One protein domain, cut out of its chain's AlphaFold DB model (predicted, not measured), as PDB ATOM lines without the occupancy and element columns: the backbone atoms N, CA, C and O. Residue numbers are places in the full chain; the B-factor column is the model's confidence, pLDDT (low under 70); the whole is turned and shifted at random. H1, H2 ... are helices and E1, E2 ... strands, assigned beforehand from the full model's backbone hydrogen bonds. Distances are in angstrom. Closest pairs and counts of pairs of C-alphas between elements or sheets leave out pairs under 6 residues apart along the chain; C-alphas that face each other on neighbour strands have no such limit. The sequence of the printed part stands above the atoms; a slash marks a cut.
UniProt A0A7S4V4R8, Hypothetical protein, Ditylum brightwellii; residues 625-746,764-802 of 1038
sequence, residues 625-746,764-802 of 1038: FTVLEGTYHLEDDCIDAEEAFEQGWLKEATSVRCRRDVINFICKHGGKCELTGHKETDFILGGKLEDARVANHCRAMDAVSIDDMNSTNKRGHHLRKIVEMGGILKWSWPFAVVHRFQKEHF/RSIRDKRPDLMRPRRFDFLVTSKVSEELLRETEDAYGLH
ATOM      1  N   PHE A 625     -26.550  58.453 -31.307       87.81
ATOM      2  CA  PHE A 625     -25.891  57.578 -30.339       87.81
ATOM      3  C   PHE A 625     -25.019  58.372 -29.362       87.81
ATOM      4  O   PHE A 625     -24.372  59.351 -29.730       87.81
ATOM      5  N   THR A 626     -24.942  57.915 -28.114       87.06
ATOM      6  CA  THR A 626     -23.918  58.342 -27.150       87.06
ATOM      7  C   THR A 626     -23.037  57.152 -26.799       87.06
ATOM      8  O   THR A 626     -23.503  56.188 -26.202       87.06
ATOM      9  N   VAL A 627     -21.750  57.226 -27.136       86.75
ATOM     10  CA  VAL A 627     -20.767  56.181 -26.809       86.75
ATOM     11  C   VAL A 627     -20.024  56.592 -25.540       86.75
ATOM     12  O   VAL A 627     -19.372  57.642 -25.536       86.75
ATOM     13  N   LEU A 628     -20.124  55.810 -24.464       85.50
ATOM     14  CA  LEU A 628     -19.518  56.127 -23.163       85.50
ATOM     15  C   LEU A 628     -17.981  55.998 -23.186       85.50
ATOM     16  O   LEU A 628     -17.387  55.445 -24.106       85.50
ATOM     17  N   GLU A 629     -17.290  56.533 -22.182       82.19
ATOM     18  CA  GLU A 629     -15.863  56.227 -21.997       82.19
ATOM     19  C   GLU A 629     -15.726  54.838 -21.378       82.19
ATOM     20  O   GLU A 629     -16.385  54.548 -20.377       82.19
ATOM     21  N   GLY A 630     -14.883  54.000 -21.974       84.31
ATOM     22  CA  GLY A 630     -14.769  52.601 -21.597       84.31
ATOM     23  C   GLY A 630     -13.790  51.829 -22.469       84.31
ATOM     24  O   GLY A 630     -13.105  52.403 -23.323       84.31
ATOM     25  N   THR A 631     -13.737  50.527 -22.235       83.94
ATOM     26  CA  THR A 631     -12.847  49.590 -22.915       83.94
ATOM     27  C   THR A 631     -13.596  48.922 -24.067       83.94
ATOM     28  O   THR A 631     -14.580  48.226 -23.839       83.94
ATOM     29  N   TYR A 632     -13.128  49.119 -25.302       84.56
ATOM     30  CA  TYR A 632     -13.799  48.646 -26.520       84.56
ATOM     31  C   TYR A 632     -12.914  47.639 -27.258       84.56
ATOM     32  O   TYR A 632     -11.990  48.033 -27.964       84.56
ATOM     33  N   HIS A 633     -13.168  46.350 -27.053       82.69
ATOM     34  CA  HIS A 633     -12.617  45.251 -27.849       82.69
ATOM     35  C   HIS A 633     -13.561  44.053 -27.777       82.69
ATOM     36  O   HIS A 633     -14.323  43.922 -26.817       82.69
ATOM     37  N   LEU A 634     -13.514  43.209 -28.804       79.25
ATOM     38  CA  LEU A 634     -14.256  41.957 -28.869       79.25
ATOM     39  C   LEU A 634     -13.391  40.851 -28.249       79.25
ATOM     40  O   LEU A 634     -12.221  40.741 -28.607       79.25
ATOM     41  N   GLU A 635     -13.928  40.100 -27.291       73.06
ATOM     42  CA  GLU A 635     -13.238  38.963 -26.665       73.06
ATOM     43  C   GLU A 635     -13.471  37.695 -27.497       73.06
ATOM     44  O   GLU A 635     -14.586  37.478 -27.964       73.06
ATOM     45  N   ASP A 636     -12.443  36.861 -27.674       61.44
ATOM     46  CA  ASP A 636     -12.519  35.690 -28.563       61.44
ATOM     47  C   ASP A 636     -13.523  34.627 -28.068       61.44
ATOM     48  O   ASP A 636     -14.155  33.960 -28.884       61.44
ATOM     49  N   ASP A 637     -13.750  34.550 -26.752       56.41
ATOM     50  CA  ASP A 637     -14.662  33.588 -26.112       56.41
ATOM     51  C   ASP A 637     -16.074  34.163 -25.839       56.41
ATOM     52  O   ASP A 637     -16.857  33.577 -25.088       56.41
ATOM     53  N   CYS A 638     -16.423  35.337 -26.392       64.56
ATOM     54  CA  CYS A 638     -17.732  35.957 -26.150       64.56
ATOM     55  C   CYS A 638     -18.775  35.612 -27.230       64.56
ATOM     56  O   CYS A 638     -18.470  35.486 -28.411       64.56
ATOM     57  N   ILE A 639     -20.049  35.540 -26.831       63.16
ATOM     58  CA  ILE A 639     -21.204  35.239 -27.707       63.16
ATOM     59  C   ILE A 639     -21.260  36.186 -28.918       63.16
ATOM     60  O   ILE A 639     -21.603  35.782 -30.031       63.16
ATOM     61  N   ASP A 640     -20.900  37.453 -28.710       71.94
ATOM     62  CA  ASP A 640     -20.881  38.455 -29.768       71.94
ATOM     63  C   ASP A 640     -19.818  38.119 -30.839       71.94
ATOM     64  O   ASP A 640     -20.008  38.472 -32.001       71.94
ATOM     65  N   ALA A 641     -18.732  37.410 -30.491       72.94
ATOM     66  CA  ALA A 641     -17.713  36.945 -31.435       72.94
ATOM     67  C   ALA A 641     -18.206  35.781 -32.304       72.94
ATOM     68  O   ALA A 641     -17.970  35.785 -33.514       72.94
ATOM     69  N   GLU A 642     -18.970  34.840 -31.741       70.88
ATOM     70  CA  GLU A 642     -19.645  33.794 -32.523       70.88
ATOM     71  C   GLU A 642     -20.705  34.389 -33.466       70.88
ATOM     72  O   GLU A 642     -20.768  34.038 -34.648       70.88
ATOM     73  N   GLU A 643     -21.513  35.346 -32.986       72.12
ATOM     74  CA  GLU A 643     -22.472  36.066 -33.834       72.12
ATOM     75  C   GLU A 643     -21.759  36.837 -34.951       72.12
ATOM     76  O   GLU A 643     -22.191  36.778 -36.105       72.12
ATOM     77  N   ALA A 644     -20.647  37.503 -34.636       78.06
ATOM     78  CA  ALA A 644     -19.836  38.215 -35.614       78.06
ATOM     79  C   ALA A 644     -19.205  37.286 -36.650       78.06
ATOM     80  O   ALA A 644     -19.115  37.654 -37.827       78.06
ATOM     81  N   PHE A 645     -18.787  36.085 -36.244       77.31
ATOM     82  CA  PHE A 645     -18.260  35.067 -37.149       77.31
ATOM     83  C   PHE A 645     -19.336  34.604 -38.135       77.31
ATOM     84  O   PHE A 645     -19.140  34.682 -39.348       77.31
ATOM     85  N   GLU A 646     -20.506  34.204 -37.635       70.50
ATOM     86  CA  GLU A 646     -21.604  33.700 -38.468       70.50
ATOM     87  C   GLU A 646     -22.235  34.766 -39.378       70.50
ATOM     88  O   GLU A 646     -22.702  34.479 -40.488       70.50
ATOM     89  N   GLN A 647     -22.301  36.009 -38.902       72.50
ATOM     90  CA  GLN A 647     -22.875  37.124 -39.654       72.50
ATOM     91  C   GLN A 647     -21.839  37.865 -40.506       72.50
ATOM     92  O   GLN A 647     -22.219  38.762 -41.253       72.50
ATOM     93  N   GLY A 648     -20.566  37.459 -40.459       75.56
ATOM     94  CA  GLY A 648     -19.519  37.937 -41.362       75.56
ATOM     95  C   GLY A 648     -18.899  39.288 -40.995       75.56
ATOM     96  O   GLY A 648     -18.174  39.852 -41.811       75.56
ATOM     97  N   TRP A 649     -19.132  39.794 -39.781       83.19
ATOM     98  CA  TRP A 649     -18.601  41.079 -39.302       83.19
ATOM     99  C   TRP A 649     -17.467  40.952 -38.274       83.19
ATOM    100  O   TRP A 649     -16.953  41.965 -37.794       83.19
ATOM    101  N   LEU A 650     -16.998  39.727 -37.994       80.31
ATOM    102  CA  LEU A 650     -15.917  39.455 -37.036       80.31
ATOM    103  C   LEU A 650     -14.652  40.262 -37.328       80.31
ATOM    104  O   LEU A 650     -14.130  40.917 -36.441       80.31
ATOM    105  N   LYS A 651     -14.188  40.296 -38.583       79.00
ATOM    106  CA  LYS A 651     -12.965  41.037 -38.948       79.00
ATOM    107  C   LYS A 651     -13.065  42.533 -38.632       79.00
ATOM    108  O   LYS A 651     -12.076  43.137 -38.226       79.00
ATOM    109  N   GLU A 652     -14.246  43.120 -38.816       80.62
ATOM    110  CA  GLU A 652     -14.487  44.539 -38.558       80.62
ATOM    111  C   GLU A 652     -14.564  44.815 -37.048       80.62
ATOM    112  O   GLU A 652     -13.906  45.733 -36.560       80.62
ATOM    113  N   ALA A 653     -15.250  43.968 -36.275       80.56
ATOM    114  CA  ALA A 653     -15.332  44.126 -34.822       80.56
ATOM    115  C   ALA A 653     -14.040  43.763 -34.076       80.56
ATOM    116  O   ALA A 653     -13.679  44.450 -33.121       80.56
ATOM    117  N   THR A 654     -13.272  42.775 -34.542       82.75
ATOM    118  CA  THR A 654     -11.932  42.475 -34.014       82.75
ATOM    119  C   THR A 654     -10.940  43.601 -34.319       82.75
ATOM    120  O   THR A 654      -9.890  43.649 -33.684       82.75
ATOM    121  N   SER A 655     -11.243  44.535 -35.231       82.19
ATOM    122  CA  SER A 655     -10.400  45.719 -35.471       82.19
ATOM    123  C   SER A 655     -10.628  46.850 -34.456       82.19
ATOM    124  O   SER A 655      -9.770  47.721 -34.311       82.19
ATOM    125  N   VAL A 656     -11.735  46.816 -33.704       85.75
ATOM    126  CA  VAL A 656     -12.065  47.826 -32.689       85.75
ATOM    127  C   VAL A 656     -11.124  47.693 -31.489       85.75
ATOM    128  O   VAL A 656     -10.989  46.623 -30.884       85.75
ATOM    129  N   ARG A 657     -10.436  48.789 -31.154       78.62
ATOM    130  CA  ARG A 657      -9.506  48.873 -30.012       78.62
ATOM    131  C   ARG A 657      -9.857  50.008 -29.063       78.62
ATOM    132  O   ARG A 657      -9.415  50.014 -27.913       78.62
ATOM    133  N   CYS A 658     -10.620  50.994 -29.532       82.44
ATOM    134  CA  CYS A 658     -10.958  52.164 -28.743       82.44
ATOM    135  C   CYS A 658     -12.341  52.737 -29.082       82.44
ATOM    136  O   CYS A 658     -12.946  52.452 -30.113       82.44
ATOM    137  N   ARG A 659     -12.819  53.636 -28.211       85.56
ATOM    138  CA  ARG A 659     -14.088  54.372 -28.362       85.56
ATOM    139  C   ARG A 659     -14.234  55.053 -29.729       85.56
ATOM    140  O   ARG A 659     -15.342  55.176 -30.245       85.56
ATOM    141  N   ARG A 660     -13.121  55.529 -30.300       85.44
ATOM    142  CA  ARG A 660     -13.110  56.244 -31.583       85.44
ATOM    143  C   ARG A 660     -13.498  55.330 -32.744       85.44
ATOM    144  O   ARG A 660     -14.183  55.799 -33.641       85.44
ATOM    145  N   ASP A 661     -13.141  54.051 -32.697       85.19
ATOM    146  CA  ASP A 661     -13.437  53.094 -33.771       85.19
ATOM    147  C   ASP A 661     -14.943  52.801 -33.852       85.19
ATOM    148  O   ASP A 661     -15.519  52.779 -34.937       85.19
ATOM    149  N   VAL A 662     -15.609  52.704 -32.698       85.81
ATOM    150  CA  VAL A 662     -17.072  52.558 -32.606       85.81
ATOM    151  C   VAL A 662     -17.788  53.800 -33.144       85.81
ATOM    152  O   VAL A 662     -18.740  53.691 -33.914       85.81
ATOM    153  N   ILE A 663     -17.310  54.998 -32.785       86.94
ATOM    154  CA  ILE A 663     -17.854  56.265 -33.304       86.94
ATOM    155  C   ILE A 663     -17.658  56.352 -34.824       86.94
ATOM    156  O   ILE A 663     -18.589  56.721 -35.541       86.94
ATOM    157  N   ASN A 664     -16.473  55.981 -35.321       85.25
ATOM    158  CA  ASN A 664     -16.172  55.963 -36.750       85.25
ATOM    159  C   ASN A 664     -17.132  55.041 -37.502       85.25
ATOM    160  O   ASN A 664     -17.684  55.469 -38.510       85.25
ATOM    161  N   PHE A 665     -17.374  53.828 -36.997       87.44
ATOM    162  CA  PHE A 665     -18.321  52.884 -37.593       87.44
ATOM    163  C   PHE A 665     -19.740  53.467 -37.672       87.44
ATOM    164  O   PHE A 665     -20.350  53.493 -38.739       87.44
ATOM    165  N   ILE A 666     -20.253  54.038 -36.577       86.19
ATOM    166  CA  ILE A 666     -21.598  54.638 -36.561       86.19
ATOM    167  C   ILE A 666     -21.710  55.773 -37.590       86.19
ATOM    168  O   ILE A 666     -22.675  55.821 -38.357       86.19
ATOM    169  N   CYS A 667     -20.713  56.662 -37.649       84.38
ATOM    170  CA  CYS A 667     -20.696  57.775 -38.602       84.38
ATOM    171  C   CYS A 667     -20.545  57.309 -40.058       84.38
ATOM    172  O   CYS A 667     -21.204  57.846 -40.948       84.38
ATOM    173  N   LYS A 668     -19.742  56.269 -40.300       84.75
ATOM    174  CA  LYS A 668     -19.540  55.624 -41.605       84.75
ATOM    175  C   LYS A 668     -20.834  55.035 -42.183       84.75
ATOM    176  O   LYS A 668     -21.015  55.040 -43.400       84.75
ATOM    177  N   HIS A 669     -21.754  54.608 -41.313       83.25
ATOM    178  CA  HIS A 669     -23.087  54.106 -41.670       83.25
ATOM    179  C   HIS A 669     -24.215  55.156 -41.529       83.25
ATOM    180  O   HIS A 669     -25.398  54.806 -41.559       83.25
ATOM    181  N   GLY A 670     -23.873  56.446 -41.402       78.44
ATOM    182  CA  GLY A 670     -24.819  57.569 -41.445       78.44
ATOM    183  C   GLY A 670     -25.466  57.961 -40.109       78.44
ATOM    184  O   GLY A 670     -26.348  58.821 -40.108       78.44
ATOM    185  N   GLY A 671     -25.051  57.366 -38.985       83.81
ATOM    186  CA  GLY A 671     -25.526  57.709 -37.639       83.81
ATOM    187  C   GLY A 671     -24.795  58.913 -37.026       83.81
ATOM    188  O   GLY A 671     -23.619  59.163 -37.306       83.81
ATOM    189  N   LYS A 672     -25.478  59.665 -36.154       83.88
ATOM    190  CA  LYS A 672     -24.906  60.829 -35.450       83.88
ATOM    191  C   LYS A 672     -24.409  60.408 -34.065       83.88
ATOM    192  O   LYS A 672     -25.150  59.773 -33.327       83.88
ATOM    193  N   CYS A 673     -23.185  60.777 -33.687       82.38
ATOM    194  CA  CYS A 673     -22.658  60.531 -32.339       82.38
ATOM    195  C   CYS A 673     -22.559  61.830 -31.532       82.38
ATOM    196  O   CYS A 673     -22.049  62.832 -32.030       82.38
ATOM    197  N   GLU A 674     -22.987  61.797 -30.271       75.81
ATOM    198  CA  GLU A 674     -22.876  62.916 -29.332       75.81
ATOM    199  C   GLU A 674     -22.002  62.549 -28.124       75.81
ATOM    200  O   GLU A 674     -21.932  61.398 -27.689       75.81
ATOM    201  N   LEU A 675     -21.284  63.543 -27.589       63.38
ATOM    202  CA  LEU A 675     -20.323  63.345 -26.494       63.38
ATOM    203  C   LEU A 675     -21.001  63.203 -25.127       63.38
ATOM    204  O   LEU A 675     -20.432  62.603 -24.214       63.38
ATOM    205  N   THR A 676     -22.197  63.767 -24.984       59.84
ATOM    206  CA  THR A 676     -23.013  63.747 -23.771       59.84
ATOM    207  C   THR A 676     -24.465  63.551 -24.171       59.84
ATOM    208  O   THR A 676     -24.937  64.284 -25.034       59.84
ATOM    209  N   GLY A 677     -25.173  62.614 -23.533       60.62
ATOM    210  CA  GLY A 677     -26.576  62.342 -23.853       60.62
ATOM    211  C   GLY A 677     -27.446  63.599 -23.735       60.62
ATOM    212  O   GLY A 677     -27.652  64.112 -22.632       60.62
ATOM    213  N   HIS A 678     -27.939  64.100 -24.869       59.34
ATOM    214  CA  HIS A 678     -28.855  65.240 -24.979       59.34
ATOM    215  C   HIS A 678     -30.298  64.761 -25.188       59.34
ATOM    216  O   HIS A 678     -30.568  63.562 -25.254       59.34
ATOM    217  N   LYS A 679     -31.265  65.688 -25.280       56.41
ATOM    218  CA  LYS A 679     -32.689  65.364 -25.505       56.41
ATOM    219  C   LYS A 679     -32.937  64.556 -26.788       56.41
ATOM    220  O   LYS A 679     -33.884  63.784 -26.794       56.41
ATOM    221  N   GLU A 680     -32.051  64.632 -27.777       61.72
ATOM    222  CA  GLU A 680     -32.175  63.960 -29.083       61.72
ATOM    223  C   GLU A 680     -31.418  62.623 -29.188       61.72
ATOM    224  O   GLU A 680     -31.473  61.977 -30.225       61.72
ATOM    225  N   THR A 681     -30.702  62.187 -28.143       77.50
ATOM    226  CA  THR A 681     -30.033  60.874 -28.147       77.50
ATOM    227  C   THR A 681     -31.055  59.737 -28.105       77.50
ATOM    228  O   THR A 681     -31.898  59.743 -27.204       77.50
ATOM    229  N   ASP A 682     -30.931  58.774 -29.021       76.81
ATOM    230  CA  ASP A 682     -31.786  57.587 -29.131       76.81
ATOM    231  C   ASP A 682     -31.199  56.376 -28.382       76.81
ATOM    232  O   ASP A 682     -31.939  55.641 -27.737       76.81
ATOM    233  N   PHE A 683     -29.872  56.177 -28.419       86.44
ATOM    234  CA  PHE A 683     -29.212  55.003 -27.821       86.44
ATOM    235  C   PHE A 683     -27.918  55.348 -27.072       86.44
ATOM    236  O   PHE A 683     -27.150  56.218 -27.496       86.44
ATOM    237  N   ILE A 684     -27.637  54.623 -25.984       86.56
ATOM    238  CA  ILE A 684     -26.386  54.727 -25.215       86.56
ATOM    239  C   ILE A 684     -25.605  53.417 -25.328       86.56
ATOM    240  O   ILE A 684     -26.138  52.355 -25.020       86.56
ATOM    241  N   LEU A 685     -24.335  53.504 -25.723       88.81
ATOM    242  CA  LEU A 685     -23.439  52.365 -25.926       88.81
ATOM    243  C   LEU A 685     -22.328  52.343 -24.866       88.81
ATOM    244  O   LEU A 685     -21.719  53.379 -24.579       88.81
ATOM    245  N   GLY A 686     -22.057  51.163 -24.305       87.62
ATOM    246  CA  GLY A 686     -21.001  50.908 -23.324       87.62
ATOM    247  C   GLY A 686     -20.002  49.838 -23.779       87.62
ATOM    248  O   GLY A 686     -20.321  48.997 -24.619       87.62
ATOM    249  N   GLY A 687     -18.790  49.898 -23.221       84.81
ATOM    250  CA  GLY A 687     -17.713  48.932 -23.455       84.81
ATOM    251  C   GLY A 687     -17.897  47.658 -22.629       84.81
ATOM    252  O   GLY A 687     -18.473  46.687 -23.111       84.81
ATOM    253  N   LYS A 688     -17.440  47.683 -21.372       82.50
ATOM    254  CA  LYS A 688     -17.566  46.588 -20.394       82.50
ATOM    255  C   LYS A 688     -18.379  46.995 -19.165       82.50
ATOM    256  O   LYS A 688     -18.518  48.184 -18.864       82.50
ATOM    257  N   LEU A 689     -18.888  46.008 -18.426       75.50
ATOM    258  CA  LEU A 689     -19.673  46.235 -17.205       75.50
ATOM    259  C   LEU A 689     -18.840  46.933 -16.113       75.50
ATOM    260  O   LEU A 689     -19.351  47.757 -15.353       75.50
ATOM    261  N   GLU A 690     -17.534  46.650 -16.068       78.44
ATOM    262  CA  GLU A 690     -16.595  47.187 -15.078       78.44
ATOM    263  C   GLU A 690     -16.134  48.621 -15.391       78.44
ATOM    264  O   GLU A 690     -15.458  49.243 -14.564       78.44
ATOM    265  N   ASP A 691     -16.478  49.165 -16.564       82.31
ATOM    266  CA  ASP A 691     -16.080  50.518 -16.944       82.31
ATOM    267  C   ASP A 691     -16.727  51.548 -16.010       82.31
ATOM    268  O   ASP A 691     -17.938  51.558 -15.781       82.31
ATOM    269  N   ALA A 692     -15.924  52.485 -15.496       73.94
ATOM    270  CA  ALA A 692     -16.360  53.429 -14.466       73.94
ATOM    271  C   ALA A 692     -17.607  54.238 -14.867       73.94
ATOM    272  O   ALA A 692     -18.433  54.569 -14.016       73.94
ATOM    273  N   ARG A 693     -17.774  54.568 -16.158       79.00
ATOM    274  CA  ARG A 693     -18.980  55.247 -16.652       79.00
ATOM    275  C   ARG A 693     -20.191  54.322 -16.654       79.00
ATOM    276  O   ARG A 693     -21.233  54.763 -16.181       79.00
ATOM    277  N   VAL A 694     -20.056  53.081 -17.116       81.00
ATOM    278  CA  VAL A 694     -21.140  52.084 -17.147       81.00
ATOM    279  C   VAL A 694     -21.583  51.739 -15.721       81.00
ATOM    280  O   VAL A 694     -22.760  51.883 -15.397       81.00
ATOM    281  N   ALA A 695     -20.640  51.444 -14.822       77.44
ATOM    282  CA  ALA A 695     -20.917  51.140 -13.416       77.44
ATOM    283  C   ALA A 695     -21.586  52.305 -12.662       77.44
ATOM    284  O   ALA A 695     -22.467  52.095 -11.829       77.44
ATOM    285  N   ASN A 696     -21.203  53.551 -12.958       76.94
ATOM    286  CA  ASN A 696     -21.844  54.724 -12.356       76.94
ATOM    287  C   ASN A 696     -23.280  54.929 -12.849       76.94
ATOM    288  O   ASN A 696     -24.119  55.355 -12.061       76.94
ATOM    289  N   HIS A 697     -23.567  54.636 -14.120       74.81
ATOM    290  CA  HIS A 697     -24.934  54.684 -14.641       74.81
ATOM    291  C   HIS A 697     -25.777  53.529 -14.089       74.81
ATOM    292  O   HIS A 697     -26.922  53.765 -13.729       74.81
ATOM    293  N   CYS A 698     -25.200  52.333 -13.928       74.56
ATOM    294  CA  CYS A 698     -25.842  51.180 -13.288       74.56
ATOM    295  C   CYS A 698     -26.304  51.511 -11.859       74.56
ATOM    296  O   CYS A 698     -27.500  51.527 -11.580       74.56
ATOM    297  N   ARG A 699     -25.387  51.978 -10.998       74.56
ATOM    298  CA  ARG A 699     -25.733  52.428  -9.635       74.56
ATOM    299  C   ARG A 699     -26.767  53.550  -9.615       74.56
ATOM    300  O   ARG A 699     -27.529  53.670  -8.663       74.56
ATOM    301  N   ALA A 700     -26.746  54.419 -10.624       70.06
ATOM    302  CA  ALA A 700     -27.694  55.514 -10.713       70.06
ATOM    303  C   ALA A 700     -29.091  55.048 -11.142       70.06
ATOM    304  O   ALA A 700     -30.045  55.670 -10.697       70.06
ATOM    305  N   MET A 701     -29.206  53.985 -11.951       71.44
ATOM    306  CA  MET A 701     -30.470  53.321 -12.290       71.44
ATOM    307  C   MET A 701     -31.036  52.544 -11.093       71.44
ATOM    308  O   MET A 701     -32.232  52.628 -10.833       71.44
ATOM    309  N   ASP A 702     -30.180  51.870 -10.317       69.62
ATOM    310  CA  ASP A 702     -30.595  51.100  -9.132       69.62
ATOM    311  C   ASP A 702     -31.062  51.975  -7.963       69.62
ATOM    312  O   ASP A 702     -31.904  51.561  -7.167       69.62
ATOM    313  N   ALA A 703     -30.513  53.185  -7.849       64.31
ATOM    314  CA  ALA A 703     -30.823  54.130  -6.779       64.31
ATOM    315  C   ALA A 703     -32.046  55.022  -7.067       64.31
ATOM    316  O   ALA A 703     -32.339  55.907  -6.265       64.31
ATOM    317  N   VAL A 704     -32.729  54.843  -8.204       64.94
ATOM    318  CA  VAL A 704     -33.887  55.668  -8.580       64.94
ATOM    319  C   VAL A 704     -35.103  55.326  -7.715       64.94
ATOM    320  O   VAL A 704     -35.617  54.209  -7.772       64.94
ATOM    321  N   SER A 705     -35.608  56.310  -6.965       59.66
ATOM    322  CA  SER A 705     -36.908  56.240  -6.285       59.66
ATOM    323  C   SER A 705     -38.046  56.798  -7.157       59.66
ATOM    324  O   SER A 705     -37.818  57.492  -8.153       59.66
ATOM    325  N   ILE A 706     -39.298  56.539  -6.760       57.81
ATOM    326  CA  ILE A 706     -40.498  57.102  -7.413       57.81
ATOM    327  C   ILE A 706     -40.481  58.648  -7.374       57.81
ATOM    328  O   ILE A 706     -40.902  59.299  -8.331       57.81
ATOM    329  N   ASP A 707     -39.912  59.249  -6.326       54.41
ATOM    330  CA  ASP A 707     -39.798  60.708  -6.183       54.41
ATOM    331  C   ASP A 707     -38.755  61.317  -7.139       54.41
ATOM    332  O   ASP A 707     -38.969  62.396  -7.704       54.41
ATOM    333  N   ASP A 708     -37.651  60.606  -7.397       59.28
ATOM    334  CA  ASP A 708     -36.631  61.015  -8.372       59.28
ATOM    335  C   ASP A 708     -37.164  60.970  -9.809       59.28
ATOM    336  O   ASP A 708     -36.814  61.828 -10.631       59.28
ATOM    337  N   MET A 709     -38.061  60.021 -10.102       57.31
ATOM    338  CA  MET A 709     -38.781  59.965 -11.372       57.31
ATOM    339  C   MET A 709     -39.722  61.147 -11.557       57.31
ATOM    340  O   MET A 709     -39.899  61.544 -12.696       57.31
ATOM    341  N   ASN A 710     -40.245  61.780 -10.505       53.97
ATOM    342  CA  ASN A 710     -41.120  62.958 -10.611       53.97
ATOM    343  C   ASN A 710     -40.368  64.301 -10.547       53.97
ATOM    344  O   ASN A 710     -40.937  65.355 -10.838       53.97
ATOM    345  N   SER A 711     -39.067  64.278 -10.250       58.81
ATOM    346  CA  SER A 711     -38.249  65.480 -10.085       58.81
ATOM    347  C   SER A 711     -38.030  66.271 -11.385       58.81
ATOM    348  O   SER A 711     -37.647  65.724 -12.418       58.81
ATOM    349  N   THR A 712     -38.190  67.598 -11.325       57.62
ATOM    350  CA  THR A 712     -37.974  68.535 -12.452       57.62
ATOM    351  C   THR A 712     -36.517  68.990 -12.607       57.62
ATOM    352  O   THR A 712     -36.189  69.789 -13.488       57.62
ATOM    353  N   ASN A 713     -35.609  68.504 -11.754       60.78
ATOM    354  CA  ASN A 713     -34.205  68.902 -11.783       60.78
ATOM    355  C   ASN A 713     -33.431  68.215 -12.940       60.78
ATOM    356  O   ASN A 713     -33.810  67.158 -13.444       60.78
ATOM    357  N   LYS A 714     -32.299  68.805 -13.368       57.03
ATOM    358  CA  LYS A 714     -31.492  68.286 -14.500       57.03
ATOM    359  C   LYS A 714     -31.018  66.836 -14.311       57.03
ATOM    360  O   LYS A 714     -30.795  66.142 -15.298       57.03
ATOM    361  N   ARG A 715     -30.830  66.395 -13.062       59.38
ATOM    362  CA  ARG A 715     -30.382  65.036 -12.727       59.38
ATOM    363  C   ARG A 715     -31.530  64.033 -12.874       59.38
ATOM    364  O   ARG A 715     -31.330  63.012 -13.518       59.38
ATOM    365  N   GLY A 716     -32.711  64.360 -12.360       62.19
ATOM    366  CA  GLY A 716     -33.941  63.582 -12.491       62.19
ATOM    367  C   GLY A 716     -34.348  63.421 -13.951       62.19
ATOM    368  O   GLY A 716     -34.593  62.306 -14.387       62.19
ATOM    369  N   HIS A 717     -34.267  64.485 -14.759       64.25
ATOM    370  CA  HIS A 717     -34.524  64.391 -16.204       64.25
ATOM    371  C   HIS A 717     -33.534  63.457 -16.928       64.25
ATOM    372  O   HIS A 717     -33.918  62.745 -17.852       64.25
ATOM    373  N   HIS A 718     -32.250  63.465 -16.557       63.69
ATOM    374  CA  HIS A 718     -31.260  62.577 -17.176       63.69
ATOM    375  C   HIS A 718     -31.496  61.108 -16.796       63.69
ATOM    376  O   HIS A 718     -31.445  60.243 -17.664       63.69
ATOM    377  N   LEU A 719     -31.809  60.839 -15.524       64.75
ATOM    378  CA  LEU A 719     -32.106  59.493 -15.028       64.75
ATOM    379  C   LEU A 719     -33.418  58.948 -15.593       64.75
ATOM    380  O   LEU A 719     -33.436  57.819 -16.070       64.75
ATOM    381  N   ARG A 720     -34.471  59.774 -15.639       66.50
ATOM    382  CA  ARG A 720     -35.749  59.431 -16.280       66.50
ATOM    383  C   ARG A 720     -35.536  59.045 -17.739       66.50
ATOM    384  O   ARG A 720     -36.013  58.005 -18.160       66.50
ATOM    385  N   LYS A 721     -34.716  59.807 -18.471       67.81
ATOM    386  CA  LYS A 721     -34.400  59.497 -19.868       67.81
ATOM    387  C   LYS A 721     -33.640  58.172 -20.024       67.81
ATOM    388  O   LYS A 721     -33.919  57.424 -20.949       67.81
ATOM    389  N   ILE A 722     -32.678  57.866 -19.150       66.88
ATOM    390  CA  ILE A 722     -31.945  56.586 -19.199       66.88
ATOM    391  C   ILE A 722     -32.889  55.400 -18.949       66.88
ATOM    392  O   ILE A 722     -32.783  54.393 -19.644       66.88
ATOM    393  N   VAL A 723     -33.825  55.542 -18.006       67.31
ATOM    394  CA  VAL A 723     -34.858  54.533 -17.720       67.31
ATOM    395  C   VAL A 723     -35.840  54.397 -18.893       67.31
ATOM    396  O   VAL A 723     -36.132  53.282 -19.312       67.31
ATOM    397  N   GLU A 724     -36.277  55.511 -19.493       65.94
ATOM    398  CA  GLU A 724     -37.123  55.534 -20.702       65.94
ATOM    399  C   GLU A 724     -36.435  54.894 -21.925       65.94
ATOM    400  O   GLU A 724     -37.106  54.306 -22.769       65.94
ATOM    401  N   MET A 725     -35.103  54.980 -22.026       66.44
ATOM    402  CA  MET A 725     -34.310  54.437 -23.141       66.44
ATOM    403  C   MET A 725     -33.938  52.950 -22.999       66.44
ATOM    404  O   MET A 725     -33.232  52.425 -23.859       66.44
ATOM    405  N   GLY A 726     -34.369  52.247 -21.950       68.75
ATOM    406  CA  GLY A 726     -34.118  50.804 -21.831       68.75
ATOM    407  C   GLY A 726     -32.949  50.415 -20.920       68.75
ATOM    408  O   GLY A 726     -33.003  49.406 -20.213       68.75
ATOM    409  N   GLY A 727     -31.879  51.215 -20.941       82.38
ATOM    410  CA  GLY A 727     -30.597  50.910 -20.301       82.38
ATOM    411  C   GLY A 727     -29.393  51.250 -21.190       82.38
ATOM    412  O   GLY A 727     -29.471  52.117 -22.060       82.38
ATOM    413  N   ILE A 728     -28.258  50.584 -20.961       87.12
ATOM    414  CA  ILE A 728     -27.018  50.732 -21.743       87.12
ATOM    415  C   ILE A 728     -26.856  49.517 -22.655       87.12
ATOM    416  O   ILE A 728     -26.872  48.386 -22.175       87.12
ATOM    417  N   LEU A 729     -26.648  49.748 -23.950       87.75
ATOM    418  CA  LEU A 729     -26.429  48.712 -24.962       87.75
ATOM    419  C   LEU A 729     -24.947  48.350 -25.107       87.75
ATOM    420  O   LEU A 729     -24.061  49.180 -24.871       87.75
ATOM    421  N   LYS A 730     -24.676  47.115 -25.535       88.44
ATOM    422  CA  LYS A 730     -23.327  46.681 -25.912       88.44
ATOM    423  C   LYS A 730     -22.850  47.433 -27.154       88.44
ATOM    424  O   LYS A 730     -23.617  47.672 -28.087       88.44
ATOM    425  N   TRP A 731     -21.566  47.776 -27.207       89.81
ATOM    426  CA  TRP A 731     -20.977  48.472 -28.357       89.81
ATOM    427  C   TRP A 731     -20.979  47.655 -29.660       89.81
ATOM    428  O   TRP A 731     -20.905  48.246 -30.735       89.81
ATOM    429  N   SER A 732     -21.066  46.327 -29.563       87.00
ATOM    430  CA  SER A 732     -21.156  45.367 -30.672       87.00
ATOM    431  C   SER A 732     -22.527  45.382 -31.364       87.00
ATOM    432  O   SER A 732     -22.637  45.041 -32.541       87.00
ATOM    433  N   TRP A 733     -23.580  45.846 -30.683       88.69
ATOM    434  CA  TRP A 733     -24.957  45.804 -31.188       88.69
ATOM    435  C   TRP A 733     -25.188  46.567 -32.510       88.69
ATOM    436  O   TRP A 733     -25.785  45.991 -33.425       88.69
ATOM    437  N   PRO A 734     -24.692  47.810 -32.702       86.81
ATOM    438  CA  PRO A 734     -24.822  48.509 -33.980       86.81
ATOM    439  C   PRO A 734     -24.180  47.758 -35.154       86.81
ATOM    440  O   PRO A 734     -24.689  47.839 -36.270       86.81
ATOM    441  N   PHE A 735     -23.091  47.015 -34.914       87.75
ATOM    442  CA  PHE A 735     -22.422  46.216 -35.944       87.75
ATOM    443  C   PHE A 735     -23.328  45.068 -36.400       87.75
ATOM    444  O   PHE A 735     -23.577  44.922 -37.598       87.75
ATOM    445  N   ALA A 736     -23.913  44.335 -35.449       82.94
ATOM    446  CA  ALA A 736     -24.857  43.257 -35.735       82.94
ATOM    447  C   ALA A 736     -26.097  43.749 -36.503       82.94
ATOM    448  O   ALA A 736     -26.520  43.126 -37.479       82.94
ATOM    449  N   VAL A 737     -26.674  44.891 -36.111       84.06
ATOM    450  CA  VAL A 737     -27.886  45.436 -36.751       84.06
ATOM    451  C   VAL A 737     -27.625  45.877 -38.194       84.06
ATOM    452  O   VAL A 737     -28.414  45.560 -39.088       84.06
ATOM    453  N   VAL A 738     -26.513  46.573 -38.447       84.69
ATOM    454  CA  VAL A 738     -26.151  47.035 -39.796       84.69
ATOM    455  C   VAL A 738     -25.878  45.854 -40.727       84.69
ATOM    456  O   VAL A 738     -26.410  45.826 -41.839       84.69
ATOM    457  N   HIS A 739     -25.109  44.860 -40.278       82.56
ATOM    458  CA  HIS A 739     -24.783  43.682 -41.090       82.56
ATOM    459  C   HIS A 739     -25.999  42.782 -41.331       82.56
ATOM    460  O   HIS A 739     -26.192  42.301 -42.449       82.56
ATOM    461  N   ARG A 740     -26.893  42.625 -40.344       78.50
ATOM    462  CA  ARG A 740     -28.171  41.916 -40.531       78.50
ATOM    463  C   ARG A 740     -29.056  42.612 -41.562       78.50
ATOM    464  O   ARG A 740     -29.582  41.949 -42.453       78.50
ATOM    465  N   PHE A 741     -29.163  43.941 -41.490       80.56
ATOM    466  CA  PHE A 741     -29.896  44.725 -42.483       80.56
ATOM    467  C   PHE A 741     -29.301  44.554 -43.884       80.56
ATOM    468  O   PHE A 741     -30.043  44.294 -44.824       80.56
ATOM    469  N   GLN A 742     -27.977  44.636 -44.032       77.56
ATOM    470  CA  GLN A 742     -27.317  44.445 -45.326       77.56
ATOM    471  C   GLN A 742     -27.547  43.031 -45.880       77.56
ATOM    472  O   GLN A 742     -27.956  42.897 -47.030       77.56
ATOM    473  N   LYS A 743     -27.380  41.984 -45.063       72.31
ATOM    474  CA  LYS A 743     -27.566  40.578 -45.466       72.31
ATOM    475  C   LYS A 743     -29.001  40.275 -45.912       72.31
ATOM    476  O   LYS A 743     -29.191  39.641 -46.947       72.31
ATOM    477  N   GLU A 744     -30.008  40.760 -45.182       66.69
ATOM    478  CA  GLU A 744     -31.423  40.619 -45.572       66.69
ATOM    479  C   GLU A 744     -31.744  41.404 -46.852       66.69
ATOM    480  O   GLU A 744     -32.505  40.938 -47.699       66.69
ATOM    481  N   HIS A 745     -31.136  42.578 -47.027       63.91
ATOM    482  CA  HIS A 745     -31.371  43.423 -48.194       63.91
ATOM    483  C   HIS A 745     -30.690  42.889 -49.468       63.91
ATOM    484  O   HIS A 745     -31.205  43.126 -50.560       63.91
ATOM    485  N   PHE A 746     -29.582  42.150 -49.337       57.41
ATOM    486  CA  PHE A 746     -28.970  41.386 -50.432       57.41
ATOM    487  C   PHE A 746     -29.772  40.116 -50.767       57.41
ATOM    488  O   PHE A 746     -29.930  39.808 -51.941       57.41
ATOM    489  N   ARG A 764     -31.396  53.825 -48.961       64.81
ATOM    490  CA  ARG A 764     -32.493  53.679 -47.963       64.81
ATOM    491  C   ARG A 764     -31.998  53.269 -46.569       64.81
ATOM    492  O   ARG A 764     -31.120  52.418 -46.467       64.81
ATOM    493  N   SER A 765     -32.552  53.887 -45.520       77.81
ATOM    494  CA  SER A 765     -32.149  53.687 -44.116       77.81
ATOM    495  C   SER A 765     -32.974  52.598 -43.413       77.81
ATOM    496  O   SER A 765     -34.068  52.253 -43.867       77.81
ATOM    497  N   ILE A 766     -32.483  52.073 -42.281       79.38
ATOM    498  CA  ILE A 766     -33.221  51.090 -41.460       79.38
ATOM    499  C   ILE A 766     -34.544  51.685 -40.960       79.38
ATOM    500  O   ILE A 766     -35.567  50.998 -40.938       79.38
ATOM    501  N   ARG A 767     -34.541  52.988 -40.651       76.44
ATOM    502  CA  ARG A 767     -35.709  53.734 -40.168       76.44
ATOM    503  C   ARG A 767     -36.880  53.715 -41.159       76.44
ATOM    504  O   ARG A 767     -38.026  53.725 -40.719       76.44
ATOM    505  N   ASP A 768     -36.601  53.643 -42.462       73.19
ATOM    506  CA  ASP A 768     -37.617  53.732 -43.522       73.19
ATOM    507  C   ASP A 768     -38.243  52.376 -43.894       73.19
ATOM    508  O   ASP A 768     -39.402  52.327 -44.302       73.19
ATOM    509  N   LYS A 769     -37.487  51.270 -43.802       70.06
ATOM    510  CA  LYS A 769     -37.939  49.939 -44.260       70.06
ATOM    511  C   LYS A 769     -38.258  48.955 -43.137       70.06
ATOM    512  O   LYS A 769     -39.200  48.179 -43.275       70.06
ATOM    513  N   ARG A 770     -37.439  48.923 -42.083       68.75
ATOM    514  CA  ARG A 770     -37.490  47.909 -41.015       68.75
ATOM    515  C   ARG A 770     -37.105  48.526 -39.664       68.75
ATOM    516  O   ARG A 770     -36.076  48.168 -39.089       68.75
ATOM    517  N   PRO A 771     -37.913  49.467 -39.134       72.12
ATOM    518  CA  PRO A 771     -37.638  50.092 -37.838       72.12
ATOM    519  C   PRO A 771     -37.655  49.082 -36.677       72.12
ATOM    520  O   PRO A 771     -37.135  49.362 -35.600       72.12
ATOM    521  N   ASP A 772     -38.227  47.896 -36.892       66.75
ATOM    522  CA  ASP A 772     -38.221  46.766 -35.969       66.75
ATOM    523  C   ASP A 772     -36.816  46.202 -35.700       66.75
ATOM    524  O   ASP A 772     -36.574  45.733 -34.593       66.75
ATOM    525  N   LEU A 773     -35.867  46.316 -36.641       71.62
ATOM    526  CA  LEU A 773     -34.478  45.871 -36.434       71.62
ATOM    527  C   LEU A 773     -33.715  46.717 -35.404       71.62
ATOM    528  O   LEU A 773     -32.738  46.246 -34.830       71.62
ATOM    529  N   MET A 774     -34.167  47.949 -35.158       77.75
ATOM    530  CA  MET A 774     -33.578  48.861 -34.171       77.75
ATOM    531  C   MET A 774     -34.177  48.690 -32.768       77.75
ATOM    532  O   MET A 774     -33.868  49.481 -31.881       77.75
ATOM    533  N   ARG A 775     -35.031  47.679 -32.549       76.00
ATOM    534  CA  ARG A 775     -35.535  47.314 -31.219       76.00
ATOM    535  C   ARG A 775     -34.542  46.363 -30.539       76.00
ATOM    536  O   ARG A 775     -34.411  45.227 -30.998       76.00
ATOM    537  N   PRO A 776     -33.845  46.787 -29.470       74.56
ATOM    538  CA  PRO A 776     -32.871  45.929 -28.812       74.56
ATOM    539  C   PRO A 776     -33.555  44.799 -28.039       74.56
ATOM    540  O   PRO A 776     -34.613  44.990 -27.435       74.56
ATOM    541  N   ARG A 777     -32.942  43.618 -28.049       71.25
ATOM    542  CA  ARG A 777     -33.373  42.426 -27.304       71.25
ATOM    543  C   ARG A 777     -32.666  42.377 -25.953       71.25
ATOM    544  O   ARG A 777     -31.650  43.038 -25.761       71.25
ATOM    545  N   ARG A 778     -33.143  41.532 -25.032       68.94
ATOM    546  CA  ARG A 778     -32.591  41.417 -23.668       68.94
ATOM    547  C   ARG A 778     -31.066  41.248 -23.627       68.94
ATOM    548  O   ARG A 778     -30.403  41.905 -22.838       68.94
ATOM    549  N   PHE A 779     -30.503  40.441 -24.525       71.19
ATOM    550  CA  PHE A 779     -29.063  40.159 -24.584       71.19
ATOM    551  C   PHE A 779     -28.216  41.219 -25.315       71.19
ATOM    552  O   PHE A 779     -26.983  41.151 -25.281       71.19
ATOM    553  N   ASP A 780     -28.863  42.179 -25.984       77.81
ATOM    554  CA  ASP A 780     -28.209  43.313 -26.643       77.81
ATOM    555  C   ASP A 780     -27.837  44.410 -25.613       77.81
ATOM    556  O   ASP A 780     -26.980  45.265 -25.865       77.81
ATOM    557  N   PHE A 781     -28.460  44.376 -24.429       81.75
ATOM    558  CA  PHE A 781     -28.152  45.267 -23.318       81.75
ATOM    559  C   PHE A 781     -26.933  44.789 -22.528       81.75
ATOM    560  O   PHE A 781     -26.786  43.617 -22.193       81.75
ATOM    561  N   LEU A 782     -26.064  45.743 -22.202       80.88
ATOM    562  CA  LEU A 782     -24.982  45.582 -21.238       80.88
ATOM    563  C   LEU A 782     -25.502  45.768 -19.803       80.88
ATOM    564  O   LEU A 782     -25.049  45.087 -18.891       80.88
ATOM    565  N   VAL A 783     -26.452  46.691 -19.608       82.12
ATOM    566  CA  VAL A 783     -27.181  46.907 -18.348       82.12
ATOM    567  C   VAL A 783     -28.616  47.314 -18.685       82.12
ATOM    568  O   VAL A 783     -28.804  48.285 -19.418       82.12
ATOM    569  N   THR A 784     -29.616  46.619 -18.147       77.62
ATOM    570  CA  THR A 784     -31.047  46.926 -18.333       77.62
ATOM    571  C   THR A 784     -31.630  47.652 -17.127       77.62
ATOM    572  O   THR A 784     -31.233  47.403 -15.991       77.62
ATOM    573  N   SER A 785     -32.601  48.539 -17.353       76.38
ATOM    574  CA  SER A 785     -33.418  49.069 -16.256       76.38
ATOM    575  C   SER A 785     -34.500  48.056 -15.853       76.38
ATOM    576  O   SER A 785     -34.987  47.311 -16.705       76.38
ATOM    577  N   LYS A 786     -34.932  48.057 -14.582       71.12
ATOM    578  CA  LYS A 786     -35.996  47.157 -14.089       71.12
ATOM    579  C   LYS A 786     -37.304  47.287 -14.877       71.12
ATOM    580  O   LYS A 786     -37.932  46.288 -15.197       71.12
ATOM    581  N   VAL A 787     -37.672  48.516 -15.247       69.06
ATOM    582  CA  VAL A 787     -38.878  48.806 -16.045       69.06
ATOM    583  C   VAL A 787     -38.787  48.161 -17.429       69.06
ATOM    584  O   VAL A 787     -39.754  47.620 -17.956       69.06
ATOM    585  N   SER A 788     -37.603  48.202 -18.033       68.50
ATOM    586  CA  SER A 788     -37.362  47.642 -19.362       68.50
ATOM    587  C   SER A 788     -37.241  46.124 -19.332       68.50
ATOM    588  O   SER A 788     -37.662  45.461 -20.273       68.50
ATOM    589  N   GLU A 789     -36.713  45.571 -18.242       69.50
ATOM    590  CA  GLU A 789     -36.688  44.135 -17.987       69.50
ATOM    591  C   GLU A 789     -38.104  43.563 -17.818       69.50
ATOM    592  O   GLU A 789     -38.411  42.522 -18.393       69.50
ATOM    593  N   GLU A 790     -38.997  44.273 -17.121       69.12
ATOM    594  CA  GLU A 790     -40.413  43.901 -17.010       69.12
ATOM    595  C   GLU A 790     -41.136  43.961 -18.362       69.12
ATOM    596  O   GLU A 790     -41.824  43.008 -18.720       69.12
ATOM    597  N   LEU A 791     -40.916  45.011 -19.162       66.69
ATOM    598  CA  LEU A 791     -41.517  45.144 -20.497       66.69
ATOM    599  C   LEU A 791     -41.025  44.065 -21.482       66.69
ATOM    600  O   LEU A 791     -41.794  43.548 -22.301       66.69
ATOM    601  N   LEU A 792     -39.735  43.718 -21.417       65.62
ATOM    602  CA  LEU A 792     -39.160  42.623 -22.202       65.62
ATOM    603  C   LEU A 792     -39.755  41.281 -21.769       65.62
ATOM    604  O   LEU A 792     -40.152  40.510 -22.638       65.62
ATOM    605  N   ARG A 793     -39.911  41.052 -20.459       62.00
ATOM    606  CA  ARG A 793     -40.549  39.849 -19.907       62.00
ATOM    607  C   ARG A 793     -42.006  39.718 -20.348       62.00
ATOM    608  O   ARG A 793     -42.404  38.649 -20.783       62.00
ATOM    609  N   GLU A 794     -42.783  40.800 -20.324       61.28
ATOM    610  CA  GLU A 794     -44.170  40.800 -20.819       61.28
ATOM    611  C   GLU A 794     -44.257  40.468 -22.317       61.28
ATOM    612  O   GLU A 794     -45.158  39.750 -22.756       61.28
ATOM    613  N   THR A 795     -43.301  40.960 -23.110       56.50
ATOM    614  CA  THR A 795     -43.217  40.648 -24.542       56.50
ATOM    615  C   THR A 795     -42.818  39.182 -24.760       56.50
ATOM    616  O   THR A 795     -43.431  38.492 -25.572       56.50
ATOM    617  N   GLU A 796     -41.829  38.682 -24.016       56.62
ATOM    618  CA  GLU A 796     -41.390  37.279 -24.011       56.62
ATOM    619  C   GLU A 796     -42.536  36.329 -23.610       56.62
ATOM    620  O   GLU A 796     -42.780  35.330 -24.294       56.62
ATOM    621  N   ASP A 797     -43.311  36.695 -22.586       50.44
ATOM    622  CA  ASP A 797     -44.488  35.966 -22.109       50.44
ATOM    623  C   ASP A 797     -45.617  35.953 -23.155       50.44
ATOM    624  O   ASP A 797     -46.235  34.911 -23.386       50.44
ATOM    625  N   ALA A 798     -45.852  37.070 -23.858       46.94
ATOM    626  CA  ALA A 798     -46.851  37.157 -24.929       46.94
ATOM    627  C   ALA A 798     -46.525  36.260 -26.139       46.94
ATOM    628  O   ALA A 798     -47.438  35.775 -26.813       46.94
ATOM    629  N   TYR A 799     -45.238  36.007 -26.406       43.84
ATOM    630  CA  TYR A 799     -44.775  35.096 -27.462       43.84
ATOM    631  C   TYR A 799     -44.475  33.671 -26.960       43.84
ATOM    632  O   TYR A 799     -44.089  32.804 -27.755       43.84
ATOM    633  N   GLY A 800     -44.682  33.398 -25.666       39.44
ATOM    634  CA  GLY A 800     -44.438  32.094 -25.044       39.44
ATOM    635  C   GLY A 800     -42.965  31.673 -25.061       39.44
ATOM    636  O   GLY A 800     -42.663  30.479 -25.148       39.44
ATOM    637  N   LEU A 801     -42.053  32.647 -25.039       45.25
ATOM    638  CA  LEU A 801     -40.603  32.471 -25.027       45.25
ATOM    639  C   LEU A 801     -40.097  32.631 -23.588       45.25
ATOM    640  O   LEU A 801     -39.518  33.651 -23.237       45.25
ATOM    641  N   HIS A 802     -40.328  31.634 -22.732       45.34
ATOM    642  CA  HIS A 802     -39.798  31.665 -21.366       45.34
ATOM    643  C   HIS A 802     -38.330  31.225 -21.357       45.34
ATOM    644  O   HIS A 802     -38.031  30.046 -21.559       45.34
TER     645      HIS A 802
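This is residues 625 to 746 and 764 to 802 of the 1038 residues of the protein "Hypothetical protein" of Ditylum brightwellii (UniProt A0A7S4V4R8). A small twisted sheet of five short strands sits in the middle, with H3 packed on one face near E1 and E2 and H4 on the other near E4 and E5. H7, with H1, H2, H8 and H9 about it, makes one group of helices; H5 and H6 extend from H4, and H10 leads away from the E5 edge. Printed are 161 residues with ten named helices and five named strands, in the order E1 H1 H2 H3 E2 E3 H4 H5 H6 E4 H7 H8 H9 E5 H10, a mixed class. The sheet, E2 E1 E3 E4 E5, is mixed; the whole is compact, with a radius of gyration of the C-alphas of 16.2 A and spans of 48 by 38 by 34 A.

Find C-alpha 625 at (-25.891, 57.578, -30.339), where E1, residues 625 to 627, begins. Its sheet also holds E2, 672 to 674; E3, 683 to 686, 10.2 A; E4, 727 to 730, 10.1 A; and E5, 781 to 784. The helices are H1, 639 to 647, 12.2 A; H2, 650 to 653; H3, 659 to 668, 14.4 A; H4, 692 to 702, 15.4 A; H5, 706 to 710; H6, 714 to 724, 15.3 A; H7, 733 to 746, 20.1 A; H8, 766 to 769; H9, 771 to 774; and H10, 786 to 798, 18.3 A, ending at C-alpha 798, (-46.851, 37.157, -24.929).

Start at parallel E1 and E3, where N 626 and O 683 are 2.9 A apart, within hydrogen-bond range. E2 and E1 are parallel, with N 625 to O 672 at 2.8 A; E3 and E4 are parallel, with N 729 to O 684 at 2.9 A; E4 and E5 are antiparallel, with N 728 to O 783 at 2.8 A. Two strand-helix-strand units, parallel neighbour strands with helices between, are E1, H1 H2 H3, E2 and E3, H4 H5 H6, E4. H3 is over E1 at a height over the sheet of 8.6 A, and H4 is over E5 at 9.4 A: three layers, helices on both faces. H4 touches H6 about perpendicular, 83 degrees, closest at C-alphas 701 and 719, 6.9 A; H6 touches H5, C-alphas 716 and 708, 5.5 A. H7 residues 736 to 740 touch H1, C-alphas 739 and 647 closest at 7.0 A, and residues 737 to 741 only just touch H9, with 3 pairs of C-alphas within 8 A, closest 737 and 773, 6.6 A. H1 and H2 only just touch, only at the corner, with 3 pairs, closest C-alphas 644 and 650, 4.3 A; H8 is close to H7 but not clearly touching, C-alphas 766 and 741, 7.3 A. H10 only grazes the sheet with residues 786 to 792. Every O i to N i+4 pair is within range in H1, H3, H4, H5, H6, H7 and H10; H2, H8 and H9 are too short for one.

The C-alphas farthest apart, Asp 707 and Phe 746, are 49.5 A apart. Residues 747 to 763 are not printed, and C-alphas 746 and 764 are 13.0 A apart across the cut. The link from E1 to H1 is long, with 11 residues. Mean pLDDT of the printed part is 73.3; 58 residues are under 70, among them 702 to 726 and 787 to 802.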